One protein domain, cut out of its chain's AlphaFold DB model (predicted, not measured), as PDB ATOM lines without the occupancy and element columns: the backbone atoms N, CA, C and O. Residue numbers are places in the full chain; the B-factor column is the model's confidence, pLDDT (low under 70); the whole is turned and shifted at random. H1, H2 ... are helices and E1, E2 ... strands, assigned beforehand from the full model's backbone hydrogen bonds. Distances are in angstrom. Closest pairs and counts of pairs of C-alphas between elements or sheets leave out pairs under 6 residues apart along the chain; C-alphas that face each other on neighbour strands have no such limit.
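Overview. This is residues 21 to 126 of the 136 residues of an uncharacterized protein of Oryzias melastigma (UniProt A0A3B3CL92). Two antiparallel two-stranded ribbons, E2 with E3 and E1 with E4, are joined end to end in a long, thin body, since E3 runs on into E4. The short helix H1 lies near the join, and beyond E4 a loose tail with the short helix H2 folds back, residues 104 to 113 and 119 to 124 standing free. The printed part has 106 residues, with two named helices and four named strands in the order E1, H1, E2, E3, E4, H2. The class is mixed, helices and strands, with under half of the residues in named elements. The whole is extended, with a radius of gyration of the C-alphas of 21.8 A and spans of 64 by 34 by 20 A.

Arrangement. E1, residues 21 to 30, and E4, residues 78 to 88, are antiparallel neighbours at 155 degrees, with N 25 and O 83 2.8 A apart, within hydrogen-bond range. Residues 49 to 50 pair antiparallel with residues 79 to 80 of E4. E2, residues 57 to 64, and E3, residues 69 to 76, form an antiparallel hairpin at 149 degrees, with N 63 and O 70 2.9 A apart, within hydrogen-bond range. E3 bends by 64 degrees at residue 73 and runs on into E4 at 67 degrees. The closest C-alphas of H1, residues 36 to 39, and E3 are those of Cys 36 and Cys 75, 4.9 A apart. H2, residues 107 to 113, is apart from E1, H1, E2 and E3. In H2 every O i to N i+4 pair is within hydrogen-bond range; H1 is too short for such a pair.

Along the chain. E1 is 28.2 A long from C-alpha 21 at (53.170, 49.120, 143.874), E4 28.1 A, E2 22.1 A and E3 19.8 A. H2 ends at C-alpha 113 at (73.596, 53.229, 131.459).

Size, cuts and confidence. The C-alphas farthest apart, of Ser 66 and Thr 104, are 68.0 A apart. The printed part has no cut; the links H1 to E2 and E4 to H2 are long. The model's pLDDT is under 70 at residues 53 to 55, 94 and 101 to 126.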
ATOM      1  N   CYS A  21      54.581  49.092 144.196       80.44
ATOM      2  CA  CYS A  21      53.170  49.120 143.874       80.44
ATOM      3  C   CYS A  21      52.739  47.753 143.319       80.44
ATOM      4  O   CYS A  21      53.430  47.149 142.491       80.44
ATOM      5  N   SER A  22      51.565  47.273 143.728       77.56
ATOM      6  CA  SER A  22      50.923  46.125 143.083       77.56
ATOM      7  C   SER A  22      50.429  46.548 141.704       77.56
ATOM      8  O   SER A  22      49.550  47.401 141.587       77.56
ATOM      9  N   LYS A  23      51.006  45.972 140.652       78.69
ATOM     10  CA  LYS A  23      50.565  46.191 139.278       78.69
ATOM     11  C   LYS A  23      49.894  44.926 138.767       78.69
ATOM     12  O   LYS A  23      50.513  43.861 138.721       78.69
ATOM     13  N   SER A  24      48.642  45.048 138.339       80.75
ATOM     14  CA  SER A  24      47.980  43.986 137.591       80.75
ATOM     15  C   SER A  24      48.622  43.880 136.206       80.75
ATOM     16  O   SER A  24      48.719  44.848 135.452       80.75
ATOM     17  N   THR A  25      49.133  42.697 135.888       79.94
ATOM     18  CA  THR A  25      49.733  42.375 134.594       79.94
ATOM     19  C   THR A  25      49.042  41.145 134.026       79.94
ATOM     20  O   THR A  25      48.679  40.225 134.758       79.94
ATOM     21  N   VAL A  26      48.861  41.112 132.709       86.69
ATOM     22  CA  VAL A  26      48.283  39.961 132.012       86.69
ATOM     23  C   VAL A  26      49.415  39.126 131.421       86.69
ATOM     24  O   VAL A  26      50.125  39.574 130.525       86.69
ATOM     25  N   LEU A  27      49.581  37.901 131.911       86.31
ATOM     26  CA  LEU A  27      50.452  36.899 131.304       86.31
ATOM     27  C   LEU A  27      49.700  36.204 130.175       86.31
ATOM     28  O   LEU A  27      48.605  35.687 130.394       86.31
ATOM     29  N   ARG A  28      50.296  36.158 128.984       88.19
ATOM     30  CA  ARG A  28      49.763  35.455 127.811       88.19
ATOM     31  C   ARG A  28      50.671  34.278 127.476       88.19
ATOM     32  O   ARG A  28      51.890  34.385 127.565       88.19
ATOM     33  N   THR A  29      50.078  33.153 127.113       89.00
ATOM     34  CA  THR A  29      50.783  31.941 126.685       89.00
ATOM     35  C   THR A  29      50.012  31.264 125.559       89.00
ATOM     36  O   THR A  29      48.836  31.554 125.354       89.00
ATOM     37  N   GLN A  30      50.657  30.355 124.834       88.75
ATOM     38  CA  GLN A  30      50.019  29.569 123.782       88.75
ATOM     39  C   GLN A  30      50.023  28.085 124.135       88.75
ATOM     40  O   GLN A  30      50.955  27.579 124.764       88.75
ATOM     41  N   THR A  31      48.979  27.375 123.721       88.62
ATOM     42  CA  THR A  31      48.948  25.913 123.800       88.62
ATOM     43  C   THR A  31      49.939  25.293 122.818       88.62
ATOM     44  O   THR A  31      50.405  25.946 121.882       88.62
ATOM     45  N   ALA A  32      50.211  23.997 122.984       88.31
ATOM     46  CA  ALA A  32      50.901  23.228 121.956       88.31
ATOM     47  C   ALA A  32      50.200  23.373 120.589       88.31
ATOM     48  O   ALA A  32      49.003  23.683 120.510       88.31
ATOM     49  N   CYS A  33      50.980  23.186 119.522       89.00
ATOM     50  CA  CYS A  33      50.462  23.160 118.163       89.00
ATOM     51  C   CYS A  33      49.838  21.795 117.870       89.00
ATOM     52  O   CYS A  33      50.522  20.770 117.940       89.00
ATOM     53  N   ASN A  34      48.553  21.791 117.524       89.12
ATOM     54  CA  ASN A  34      47.756  20.577 117.377       89.12
ATOM     55  C   ASN A  34      46.937  20.623 116.083       89.12
ATOM     56  O   ASN A  34      46.893  21.639 115.392       89.12
ATOM     57  N   SER A  35      46.209  19.550 115.775       87.38
ATOM     58  CA  SER A  35      45.174  19.615 114.746       87.38
ATOM     59  C   SER A  35      44.082  20.621 115.138       87.38
ATOM     60  O   SER A  35      43.585  20.613 116.265       87.38
ATOM     61  N   CYS A  36      43.665  21.466 114.192       85.56
ATOM     62  CA  CYS A  36      42.682  22.532 114.431       85.56
ATOM     63  C   CYS A  36      41.331  22.015 114.939       85.56
ATOM     64  O   CYS A  36      40.674  22.675 115.740       85.56
ATOM     65  N   HIS A  37      40.948  20.802 114.535       82.75
ATOM     66  CA  HIS A  37      39.743  20.135 115.030       82.75
ATOM     67  C   HIS A  37      39.821  19.817 116.533       82.75
ATOM     68  O   HIS A  37      38.812  19.845 117.232       82.75
ATOM     69  N   MET A  38      41.023  19.544 117.050       79.62
ATOM     70  CA  MET A  38      41.247  19.268 118.470       79.62
ATOM     71  C   MET A  38      41.489  20.536 119.290       79.62
ATOM     72  O   MET A  38      41.302  20.507 120.503       79.62
ATOM     73  N   SER A  39      41.852  21.659 118.663       77.00
ATOM     74  CA  SER A  39      42.183  22.910 119.360       77.00
ATOM     75  C   SER A  39      41.054  23.452 120.244       77.00
ATOM     76  O   SER A  39      41.331  24.033 121.291       77.00
ATOM     77  N   LEU A  40      39.788  23.208 119.884       76.50
ATOM     78  CA  LEU A  40      38.617  23.603 120.683       76.50
ATOM     79  C   LEU A  40      38.504  22.826 122.005       76.50
ATOM     80  O   LEU A  40      37.983  23.348 122.991       76.50
ATOM     81  N   PHE A  41      39.025  21.599 122.043       81.75
ATOM     82  CA  PHE A  41      38.947  20.712 123.202       81.75
ATOM     83  C   PHE A  41      40.157  20.846 124.139       81.75
ATOM     84  O   PHE A  41      40.088  20.431 125.294       81.75
ATOM     85  N   ILE A  42      41.253  21.472 123.693       85.62
ATOM     86  CA  ILE A  42      42.457  21.683 124.512       85.62
ATOM     87  C   ILE A  42      42.187  22.731 125.582       85.62
ATOM     88  O   ILE A  42      41.935  23.895 125.259       85.62
ATOM     89  N   ALA A  43      42.279  22.341 126.851       86.69
ATOM     90  CA  ALA A  43      42.206  23.261 127.979       86.69
ATOM     91  C   ALA A  43      43.505  24.068 128.152       86.69
ATOM     92  O   ALA A  43      44.602  23.584 127.873       86.69
ATOM     93  N   CYS A  44      43.369  25.297 128.651       88.50
ATOM     94  CA  CYS A  44      44.512  26.097 129.079       88.50
ATOM     95  C   CYS A  44      45.169  25.486 130.332       88.50
ATOM     96  O   CYS A  44      44.487  24.819 131.115       88.50
ATOM     97  N   PRO A  45      46.474  25.730 130.551       88.88
ATOM     98  CA  PRO A  45      47.161  25.306 131.768       88.88
ATOM     99  C   PRO A  45      46.537  25.931 133.027       88.88
ATOM    100  O   PRO A  45      45.855  26.955 132.962       88.88
ATOM    101  N   SER A  46      46.791  25.323 134.187       91.00
ATOM    102  CA  SER A  46      46.207  25.735 135.469       91.00
ATOM    103  C   SER A  46      46.389  27.229 135.748       91.00
ATOM    104  O   SER A  46      47.492  27.766 135.656       91.00
ATOM    105  N   GLY A  47      45.291  27.901 136.103       87.69
ATOM    106  CA  GLY A  47      45.276  29.340 136.383       87.69
ATOM    107  C   GLY A  47      45.197  30.243 135.147       87.69
ATOM    108  O   GLY A  47      45.118  31.458 135.309       87.69
ATOM    109  N   TYR A  48      45.179  29.685 133.933       90.94
ATOM    110  CA  TYR A  48      44.951  30.434 132.699       90.94
ATOM    111  C   TYR A  48      43.526  30.230 132.173       90.94
ATOM    112  O   TYR A  48      42.937  29.155 132.280       90.94
ATOM    113  N   LYS A  49      42.981  31.276 131.555       89.56
ATOM    114  CA  LYS A  49      41.680  31.299 130.884       89.56
ATOM    115  C   LYS A  49      41.878  31.440 129.378       89.56
ATOM    116  O   LYS A  49      42.885  31.978 128.921       89.56
ATOM    117  N   ARG A  50      40.912  30.958 128.594       86.88
ATOM    118  CA  ARG A  50      40.916  31.145 127.136       86.88
ATOM    119  C   ARG A  50      40.589  32.592 126.804       86.88
ATOM    120  O   ARG A  50      39.595  33.108 127.312       86.88
ATOM    121  N   THR A  51      41.370  33.219 125.930       84.12
ATOM    122  CA  THR A  51      41.057  34.572 125.459       84.12
ATOM    123  C   THR A  51      39.759  34.525 124.627       84.12
ATOM    124  O   THR A  51      39.724  33.794 123.633       84.12
ATOM    125  N   PRO A  52      38.696  35.295 124.961       72.44
ATOM    126  CA  PRO A  52      37.372  35.206 124.315       72.44
ATOM    127  C   PRO A  52      37.354  35.494 122.806       72.44
ATOM    128  O   PRO A  52      36.354  35.255 122.137       72.44
ATOM    129  N   ARG A  53      38.453  36.043 122.275       67.44
ATOM    130  CA  ARG A  53      38.661  36.362 120.859       67.44
ATOM    131  C   ARG A  53      40.060  35.978 120.382       67.44
ATOM    132  O   ARG A  53      40.592  36.649 119.504       67.44
ATOM    133  N   SER A  54      40.692  34.958 120.974       66.06
ATOM    134  CA  SER A  54      41.976  34.489 120.439       66.06
ATOM    135  C   SER A  54      41.766  34.073 118.982       66.06
ATOM    136  O   SER A  54      41.008  33.125 118.751       66.06
ATOM    137  N   PRO A  55      42.428  34.706 117.999       65.75
ATOM    138  CA  PRO A  55      42.551  34.078 116.701       65.75
ATOM    139  C   PRO A  55      43.289  32.758 116.913       65.75
ATOM    140  O   PRO A  55      44.253  32.678 117.683       65.75
ATOM    141  N   ILE A  56      42.800  31.701 116.275       73.62
ATOM    142  CA  ILE A  56      43.540  30.451 116.224       73.62
ATOM    143  C   ILE A  56      44.810  30.748 115.430       73.62
ATOM    144  O   ILE A  56      44.739  31.160 114.271       73.62
ATOM    145  N   THR A  57      45.967  30.617 116.075       78.12
ATOM    146  CA  THR A  57      47.235  30.960 115.434       78.12
ATOM    147  C   THR A  57      47.653  29.795 114.550       78.12
ATOM    148  O   THR A  57      47.635  28.643 114.991       78.12
ATOM    149  N   SER A  58      47.998  30.071 113.292       82.31
ATOM    150  CA  SER A  58      48.489  29.035 112.389       82.31
ATOM    151  C   SER A  58      49.895  28.615 112.813       82.31
ATOM    152  O   SER A  58      50.801  29.431 112.972       82.31
ATOM    153  N   CYS A  59      50.080  27.317 113.020       88.50
ATOM    154  CA  CYS A  59      51.358  26.722 113.394       88.50
ATOM    155  C   CYS A  59      51.569  25.425 112.600       88.50
ATOM    156  O   CYS A  59      50.692  24.993 111.853       88.50
ATOM    157  N   ARG A  60      52.743  24.796 112.705       90.88
ATOM    158  CA  ARG A  60      52.989  23.469 112.118       90.88
ATOM    159  C   ARG A  60      53.448  22.518 113.206       90.88
ATOM    160  O   ARG A  60      54.341  22.864 113.975       90.88
ATOM    161  N   TYR A  61      52.858  21.330 113.256       87.56
ATOM    162  CA  TYR A  61      53.247  20.284 114.197       87.56
ATOM    163  C   TYR A  61      53.834  19.088 113.454       87.56
ATOM    164  O   TYR A  61      53.496  18.815 112.299       87.56
ATOM    165  N   ALA A  62      54.773  18.409 114.109       89.69
ATOM    166  CA  ALA A  62      55.487  17.285 113.530       89.69
ATOM    167  C   ALA A  62      54.731  15.979 113.792       89.69
ATOM    168  O   ALA A  62      54.448  15.637 114.940       89.69
ATOM    169  N   ILE A  63      54.460  15.227 112.730       88.00
ATOM    170  CA  ILE A  63      53.932  13.867 112.807       88.00
ATOM    171  C   ILE A  63      55.068  12.920 112.440       88.00
ATOM    172  O   ILE A  63      55.669  13.042 111.371       88.00
ATOM    173  N   LYS A  64      55.385  11.988 113.344       90.38
ATOM    174  CA  LYS A  64      56.372  10.936 113.092       90.38
ATOM    175  C   LYS A  64      55.657   9.727 112.503       90.38
ATOM    176  O   LYS A  64      54.773   9.167 113.144       90.38
ATOM    177  N   THR A  65      56.049   9.334 111.300       85.88
ATOM    178  CA  THR A  65      55.691   8.038 110.710       85.88
ATOM    179  C   THR A  65      56.896   7.102 110.774       85.88
ATOM    180  O   THR A  65      57.989   7.528 111.149       85.88
ATOM    181  N   SER A  66      56.714   5.827 110.427       86.19
ATOM    182  CA  SER A  66      57.783   4.817 110.446       86.19
ATOM    183  C   SER A  66      58.979   5.157 109.549       86.19
ATOM    184  O   SER A  66      60.068   4.641 109.780       86.19
ATOM    185  N   SER A  67      58.798   6.029 108.556       82.56
ATOM    186  CA  SER A  67      59.816   6.358 107.557       82.56
ATOM    187  C   SER A  67      60.183   7.846 107.491       82.56
ATOM    188  O   SER A  67      61.299   8.157 107.081       82.56
ATOM    189  N   VAL A  68      59.301   8.777 107.889       85.50
ATOM    190  CA  VAL A  68      59.525  10.233 107.731       85.50
ATOM    191  C   VAL A  68      58.865  11.055 108.851       85.50
ATOM    192  O   VAL A  68      57.817  10.688 109.391       85.50
ATOM    193  N   VAL A  69      59.453  12.214 109.173       88.56
ATOM    194  CA  VAL A  69      58.823  13.265 109.989       88.56
ATOM    195  C   VAL A  69      58.223  14.330 109.074       88.56
ATOM    196  O   VAL A  69      58.950  14.988 108.334       88.56
ATOM    197  N   LEU A  70      56.903  14.516 109.129       88.25
ATOM    198  CA  LEU A  70      56.196  15.516 108.325       88.25
ATOM    199  C   LEU A  70      55.735  16.692 109.187       88.25
ATOM    200  O   LEU A  70      55.149  16.496 110.250       88.25
ATOM    201  N   ALA A  71      55.957  17.916 108.703       91.38
ATOM    202  CA  ALA A  71      55.446  19.139 109.318       91.38
ATOM    203  C   ALA A  71      54.091  19.518 108.702       91.38
ATOM    204  O   ALA A  71      54.026  20.072 107.597       91.38
ATOM    205  N   VAL A  72      53.008  19.249 109.425       90.69
ATOM    206  CA  VAL A  72      51.624  19.438 108.964       90.69
ATOM    207  C   VAL A  72      51.054  20.729 109.561       90.69
ATOM    208  O   VAL A  72      51.376  21.049 110.710       90.69
ATOM    209  N   PRO A  73      50.254  21.512 108.811       90.19
ATOM    210  CA  PRO A  73      49.569  22.675 109.364       90.19
ATOM    211  C   PRO A  73      48.658  22.286 110.532       90.19
ATOM    212  O   PRO A  73      47.939  21.290 110.491       90.19
ATOM    213  N   GLY A  74      48.695  23.107 111.568       91.38
ATOM    214  CA  GLY A  74      47.913  22.982 112.781       91.38
ATOM    215  C   GLY A  74      47.613  24.346 113.385       91.38
ATOM    216  O   GLY A  74      47.804  25.394 112.763       91.38
ATOM    217  N   CYS A  75      47.126  24.305 114.613       89.56
ATOM    218  CA  CYS A  75      46.523  25.426 115.297       89.56
ATOM    219  C   CYS A  75      46.929  25.448 116.775       89.56
ATOM    220  O   CYS A  75      46.896  24.408 117.444       89.56
ATOM    221  N   SER A  76      47.258  26.634 117.288       88.75
ATOM    222  CA  SER A  76      47.446  26.911 118.717       88.75
ATOM    223  C   SER A  76      46.428  27.944 119.205       88.75
ATOM    224  O   SER A  76      45.897  28.747 118.431       88.75
ATOM    225  N   LEU A  77      46.122  27.887 120.501       86.88
ATOM    226  CA  LEU A  77      45.210  28.805 121.171       86.88
ATOM    227  C   LEU A  77      45.979  29.680 122.155       86.88
ATOM    228  O   LEU A  77      46.850  29.187 122.873       86.88
ATOM    229  N   GLU A  78      45.609  30.956 122.237       88.19
ATOM    230  CA  GLU A  78      46.127  31.853 123.256       88.19
ATOM    231  C   GLU A  78      45.319  31.771 124.559       88.19
ATOM    232  O   GLU A  78      44.084  31.832 124.590       88.19
ATOM    233  N   CYS A  79      46.056  31.669 125.657       89.31
ATOM    234  CA  CYS A  79      45.558  31.628 127.017       89.31
ATOM    235  C   CYS A  79      46.125  32.813 127.803       89.31
ATOM    236  O   CYS A  79      47.302  33.147 127.665       89.31
ATOM    237  N   TYR A  80      45.318  33.409 128.676       90.19
ATOM    238  CA  TYR A  80      45.721  34.546 129.496       90.19
ATOM    239  C   TYR A  80      45.472  34.302 130.983       90.19
ATOM    240  O   TYR A  80      44.602  33.525 131.377       90.19
ATOM    241  N   ARG A  81      46.253  34.974 131.818       91.25
ATOM    242  CA  ARG A  81      46.178  34.930 133.275       91.25
ATOM    243  C   ARG A  81      46.483  36.318 133.803       91.25
ATOM    244  O   ARG A  81      47.528  36.877 133.489       91.25
ATOM    245  N   GLU A  82      45.605  36.848 134.636       88.75
ATOM    246  CA  GLU A  82      45.893  38.062 135.394       88.75
ATOM    247  C   GLU A  82      46.735  37.698 136.616       88.75
ATOM    248  O   GLU A  82      46.438  36.746 137.341       88.75
ATOM    249  N   VAL A  83      47.826  38.429 136.807       86.00
ATOM    250  CA  VAL A  83      48.693  38.334 137.976       86.00
ATOM    251  C   VAL A  83      48.903  39.711 138.558       86.00
ATOM    252  O   VAL A  83      49.176  40.669 137.840       86.00
ATOM    253  N   GLU A  84      48.835  39.794 139.876       83.81
ATOM    254  CA  GLU A  84      49.377  40.939 140.586       83.81
ATOM    255  C   GLU A  84      50.868  40.707 140.773       83.81
ATOM    256  O   GLU A  84      51.297  39.757 141.428       83.81
ATOM    257  N   VAL A  85      51.665  41.556 140.134       81.62
ATOM    258  CA  VAL A  85      53.111  41.571 140.307       81.62
ATOM    259  C   VAL A  85      53.451  42.816 141.099       81.62
ATOM    260  O   VAL A  85      53.059  43.929 140.743       81.62
ATOM    261  N   GLN A  86      54.187  42.625 142.185       78.25
ATOM    262  CA  GLN A  86      54.759  43.733 142.924       78.25
ATOM    263  C   GLN A  86      55.888  44.329 142.078       78.25
ATOM    264  O   GLN A  86      56.851  43.650 141.733       78.25
ATOM    265  N   SER A  87      55.729  45.583 141.675       78.56
ATOM    266  CA  SER A  87      56.660  46.288 140.791       78.56
ATOM    267  C   SER A  87      56.943  47.680 141.336       78.56
ATOM    268  O   SER A  87      56.195  48.173 142.175       78.56
ATOM    269  N   CYS A  88      58.015  48.327 140.884       79.12
ATOM    270  CA  CYS A  88      58.273  49.704 141.292       79.12
ATOM    271  C   CYS A  88      57.166  50.635 140.785       79.12
ATOM    272  O   CYS A  88      56.711  50.517 139.645       79.12
ATOM    273  N   CYS A  89      56.731  51.563 141.635       82.19
ATOM    274  CA  CYS A  89      55.778  52.595 141.247       82.19
ATOM    275  C   CYS A  89      56.352  53.462 140.102       82.19
ATOM    276  O   CYS A  89      57.575  53.555 139.955       82.19
ATOM    277  N   PRO A  90      55.505  54.116 139.281       77.25
ATOM    278  CA  PRO A  90      55.975  54.992 138.209       77.25
ATOM    279  C   PRO A  90      56.993  56.021 138.720       77.25
ATOM    280  O   PRO A  90      56.744  56.699 139.713       77.25
ATOM    281  N   GLY A  91      58.143  56.107 138.050       71.94
ATOM    282  CA  GLY A  91      59.261  56.969 138.453       71.94
ATOM    283  C   GLY A  91      60.356  56.264 139.257       71.94
ATOM    284  O   GLY A  91      61.435  56.833 139.383       71.94
ATOM    285  N   PHE A  92      60.135  55.028 139.721       75.38
ATOM    286  CA  PHE A  92      61.093  54.262 140.525       75.38
ATOM    287  C   PHE A  92      61.619  53.019 139.791       75.38
ATOM    288  O   PHE A  92      60.900  52.401 139.006       75.38
ATOM    289  N   TRP A  93      62.873  52.629 140.039       76.75
ATOM    290  CA  TRP A  93      63.522  51.471 139.410       76.75
ATOM    291  C   TRP A  93      64.591  50.819 140.309       76.75
ATOM    292  O   TRP A  93      65.001  51.374 141.332       76.75
ATOM    293  N   GLY A  94      65.046  49.626 139.914       69.75
ATOM    294  CA  GLY A  94      66.029  48.815 140.644       69.75
ATOM    295  C   GLY A  94      65.390  47.693 141.479       69.75
ATOM    296  O   GLY A  94      64.168  47.657 141.608       69.75
ATOM    297  N   PRO A  95      66.194  46.770 142.038       75.12
ATOM    298  CA  PRO A  95      65.694  45.634 142.824       75.12
ATOM    299  C   PRO A  95      64.929  46.066 144.084       75.12
ATOM    300  O   PRO A  95      63.957  45.415 144.449       75.12
ATOM    301  N   ASP A  96      65.320  47.196 144.680       79.75
ATOM    302  CA  ASP A  96      64.706  47.770 145.887       79.75
ATOM    303  C   ASP A  96      63.837  49.008 145.592       79.75
ATOM    304  O   ASP A  96      63.430  49.727 146.503       79.75
ATOM    305  N   CYS A  97      63.596  49.318 144.311       72.44
ATOM    306  CA  CYS A  97      62.866  50.513 143.875       72.44
ATOM    307  C   CYS A  97      63.393  51.832 144.485       72.44
ATOM    308  O   CYS A  97      62.616  52.737 144.788       72.44
ATOM    309  N   MET A  98      64.707  51.948 144.703       73.88
ATOM    310  CA  MET A  98      65.336  53.148 145.277       73.88
ATOM    311  C   MET A  98      65.757  54.180 144.223       73.88
ATOM    312  O   MET A  98      65.859  55.363 144.539       73.88
ATOM    313  N   GLY A  99      66.009  53.757 142.980       72.12
ATOM    314  CA  GLY A  99      66.380  54.672 141.901       72.12
ATOM    315  C   GLY A  99      65.167  55.481 141.458       72.12
ATOM    316  O   GLY A  99      64.120  54.895 141.219       72.12
ATOM    317  N   GLN A 100      65.295  56.802 141.340       70.25
ATOM    318  CA  GLN A 100      64.217  57.694 140.904       70.25
ATOM    319  C   GLN A 100      64.605  58.415 139.614       70.25
ATOM    320  O   GLN A 100      65.731  58.896 139.488       70.25
ATOM    321  N   TYR A 101      63.675  58.514 138.665       61.41
ATOM    322  CA  TYR A 101      63.799  59.441 137.542       61.41
ATOM    323  C   TYR A 101      63.414  60.833 138.030       61.41
ATOM    324  O   TYR A 101      62.240  61.191 138.047       61.41
ATOM    325  N   THR A 102      64.398  61.618 138.461       63.78
ATOM    326  CA  THR A 102      64.206  63.061 138.596       63.78
ATOM    327  C   THR A 102      64.473  63.693 137.230       63.78
ATOM    328  O   THR A 102      65.488  63.393 136.593       63.78
ATOM    329  N   ASP A 103      63.594  64.593 136.781       54.59
ATOM    330  CA  ASP A 103      63.720  65.368 135.525       54.59
ATOM    331  C   ASP A 103      65.017  66.206 135.431       54.59
ATOM    332  O   ASP A 103      65.289  66.873 134.438       54.59
ATOM    333  N   THR A 104      65.848  66.169 136.471       50.69
ATOM    334  CA  THR A 104      67.134  66.853 136.606       50.69
ATOM    335  C   THR A 104      68.350  65.950 136.390       50.69
ATOM    336  O   THR A 104      69.479  66.416 136.548       50.69
ATOM    337  N   THR A 105      68.170  64.668 136.051       53.84
ATOM    338  CA  THR A 105      69.312  63.788 135.758       53.84
ATOM    339  C   THR A 105      70.041  64.281 134.500       53.84
ATOM    340  O   THR A 105      69.444  64.365 133.425       53.84
ATOM    341  N   PRO A 106      71.331  64.656 134.592       51.72
ATOM    342  CA  PRO A 106      72.043  65.184 133.440       51.72
ATOM    343  C   PRO A 106      72.154  64.098 132.364       51.72
ATOM    344  O   PRO A 106      72.436  62.941 132.673       51.72
ATOM    345  N   ILE A 107      72.001  64.488 131.093       55.72
ATOM    346  CA  ILE A 107      72.090  63.629 129.890       55.72
ATOM    347  C   ILE A 107      73.329  62.702 129.922       55.72
ATOM    348  O   ILE A 107      73.303  61.587 129.403       55.72
ATOM    349  N   SER A 108      74.401  63.123 130.603       49.22
ATOM    350  CA  SER A 108      75.608  62.321 130.844       49.22
ATOM    351  C   SER A 108      75.367  61.005 131.602       49.22
ATOM    352  O   SER A 108      75.973  59.998 131.255       49.22
ATOM    353  N   VAL A 109      74.463  60.963 132.588       52.50
ATOM    354  CA  VAL A 109      74.176  59.755 133.390       52.50
ATOM    355  C   VAL A 109      73.345  58.751 132.588       52.50
ATOM    356  O   VAL A 109      73.580  57.546 132.684       52.50
ATOM    357  N   PHE A 110      72.451  59.236 131.718       52.56
ATOM    358  CA  PHE A 110      71.756  58.400 130.732       52.56
ATOM    359  C   PHE A 110      72.747  57.697 129.795       52.56
ATOM    360  O   PHE A 110      72.587  56.512 129.517       52.56
ATOM    361  N   ALA A 111      73.800  58.391 129.349       46.09
ATOM    362  CA  ALA A 111      74.813  57.811 128.467       46.09
ATOM    363  C   ALA A 111      75.618  56.674 129.134       46.09
ATOM    364  O   ALA A 111      75.949  55.693 128.467       46.09
ATOM    365  N   PHE A 112      75.881  56.750 130.445       46.03
ATOM    366  CA  PHE A 112      76.585  55.691 131.183       46.03
ATOM    367  C   PHE A 112      75.775  54.388 131.316       46.03
ATOM    368  O   PHE A 112      76.368  53.312 131.289       46.03
ATOM    369  N   MET A 113      74.438  54.441 131.387       51.12
ATOM    370  CA  MET A 113      73.596  53.229 131.459       51.12
ATOM    371  C   MET A 113      73.509  52.446 130.133       51.12
ATOM    372  O   MET A 113      73.070  51.298 130.125       51.12
ATOM    373  N   ILE A 114      73.949  53.029 129.013       51.47
ATOM    374  CA  ILE A 114      73.900  52.418 127.671       51.47
ATOM    375  C   ILE A 114      75.154  51.566 127.364       51.47
ATOM    376  O   ILE A 114      75.232  50.917 126.316       51.47
ATOM    377  N   LEU A 115      76.138  51.493 128.272       45.66
ATOM    378  CA  LEU A 115      77.331  50.659 128.087       45.66
ATOM    379  C   LEU A 115      77.078  49.208 128.546       45.66
ATOM    380  O   LEU A 115      77.150  48.841 129.712       45.66
ATOM    381  N   ARG A 116      76.727  48.410 127.536       48.31
ATOM    382  CA  ARG A 116      76.285  47.007 127.498       48.31
ATOM    383  C   ARG A 116      77.152  45.993 128.266       48.31
ATOM    384  O   ARG A 116      78.366  45.956 128.093       48.31
ATOM    385  N   ASN A 117      76.491  45.026 128.916       40.91
ATOM    386  CA  ASN A 117      77.020  43.669 129.102       40.91
ATOM    387  C   ASN A 117      76.566  42.799 127.916       40.91
ATOM    388  O   ASN A 117      75.372  42.593 127.715       40.91
ATOM    389  N   PHE A 118      77.507  42.316 127.101       40.88
ATOM    390  CA  PHE A 118      77.227  41.365 126.020       40.88
ATOM    391  C   PHE A 118      77.199  39.943 126.602       40.88
ATOM    392  O   PHE A 118      78.253  39.358 126.860       40.88
ATOM    393  N   ASP A 119      76.006  39.383 126.831       39.75
ATOM    394  CA  ASP A 119      75.862  37.983 127.240       39.75
ATOM    395  C   ASP A 119      76.137  37.065 126.035       39.75
ATOM    396  O   ASP A 119      75.314  36.895 125.130       39.75
ATOM    397  N   LYS A 120      77.338  36.472 126.005       41.50
ATOM    398  CA  LYS A 120      77.801  35.575 124.928       41.50
ATOM    399  C   LYS A 120      76.960  34.299 124.770       41.50
ATOM    400  O   LYS A 120      77.213  33.548 123.831       41.50
ATOM    401  N   ARG A 121      76.013  34.004 125.670       41.53
ATOM    402  CA  ARG A 121      75.294  32.723 125.707       41.53
ATOM    403  C   ARG A 121      73.969  32.757 124.940       41.53
ATOM    404  O   ARG A 121      73.492  31.700 124.540       41.53
ATOM    405  N   GLN A 122      73.394  33.938 124.700       41.12
ATOM    406  CA  GLN A 122      72.097  34.071 124.015       41.12
ATOM    407  C   GLN A 122      72.139  34.864 122.700       41.12
ATOM    408  O   GLN A 122      71.132  34.910 122.005       41.12
ATOM    409  N   ASN A 123      73.282  35.442 122.310       31.78
ATOM    410  CA  ASN A 123      73.387  36.322 121.133       31.78
ATOM    411  C   ASN A 123      72.344  37.466 121.156       31.78
ATOM    412  O   ASN A 123      71.835  37.887 120.118       31.78
ATOM    413  N   VAL A 124      72.007  37.947 122.360       35.16
ATOM    414  CA  VAL A 124      71.056  39.036 122.602       35.16
ATOM    415  C   VAL A 124      71.815  40.217 123.191       35.16
ATOM    416  O   VAL A 124      72.559  40.087 124.161       35.16
ATOM    417  N   ILE A 125      71.612  41.396 122.607       41.66
ATOM    418  CA  ILE A 125      71.998  42.657 123.233       41.66
ATOM    419  C   ILE A 125      70.880  43.006 124.215       41.66
ATOM    420  O   ILE A 125      69.800  43.416 123.792       41.66
ATOM    421  N   THR A 126      71.123  42.868 125.517       39.66
ATOM    422  CA  THR A 126      70.179  43.364 126.525       39.66
ATOM    423  C   THR A 126      70.294  44.884 126.574       39.66
ATOM    424  O   THR A 126      71.150  45.441 127.259       39.66
TER     425      THR A 126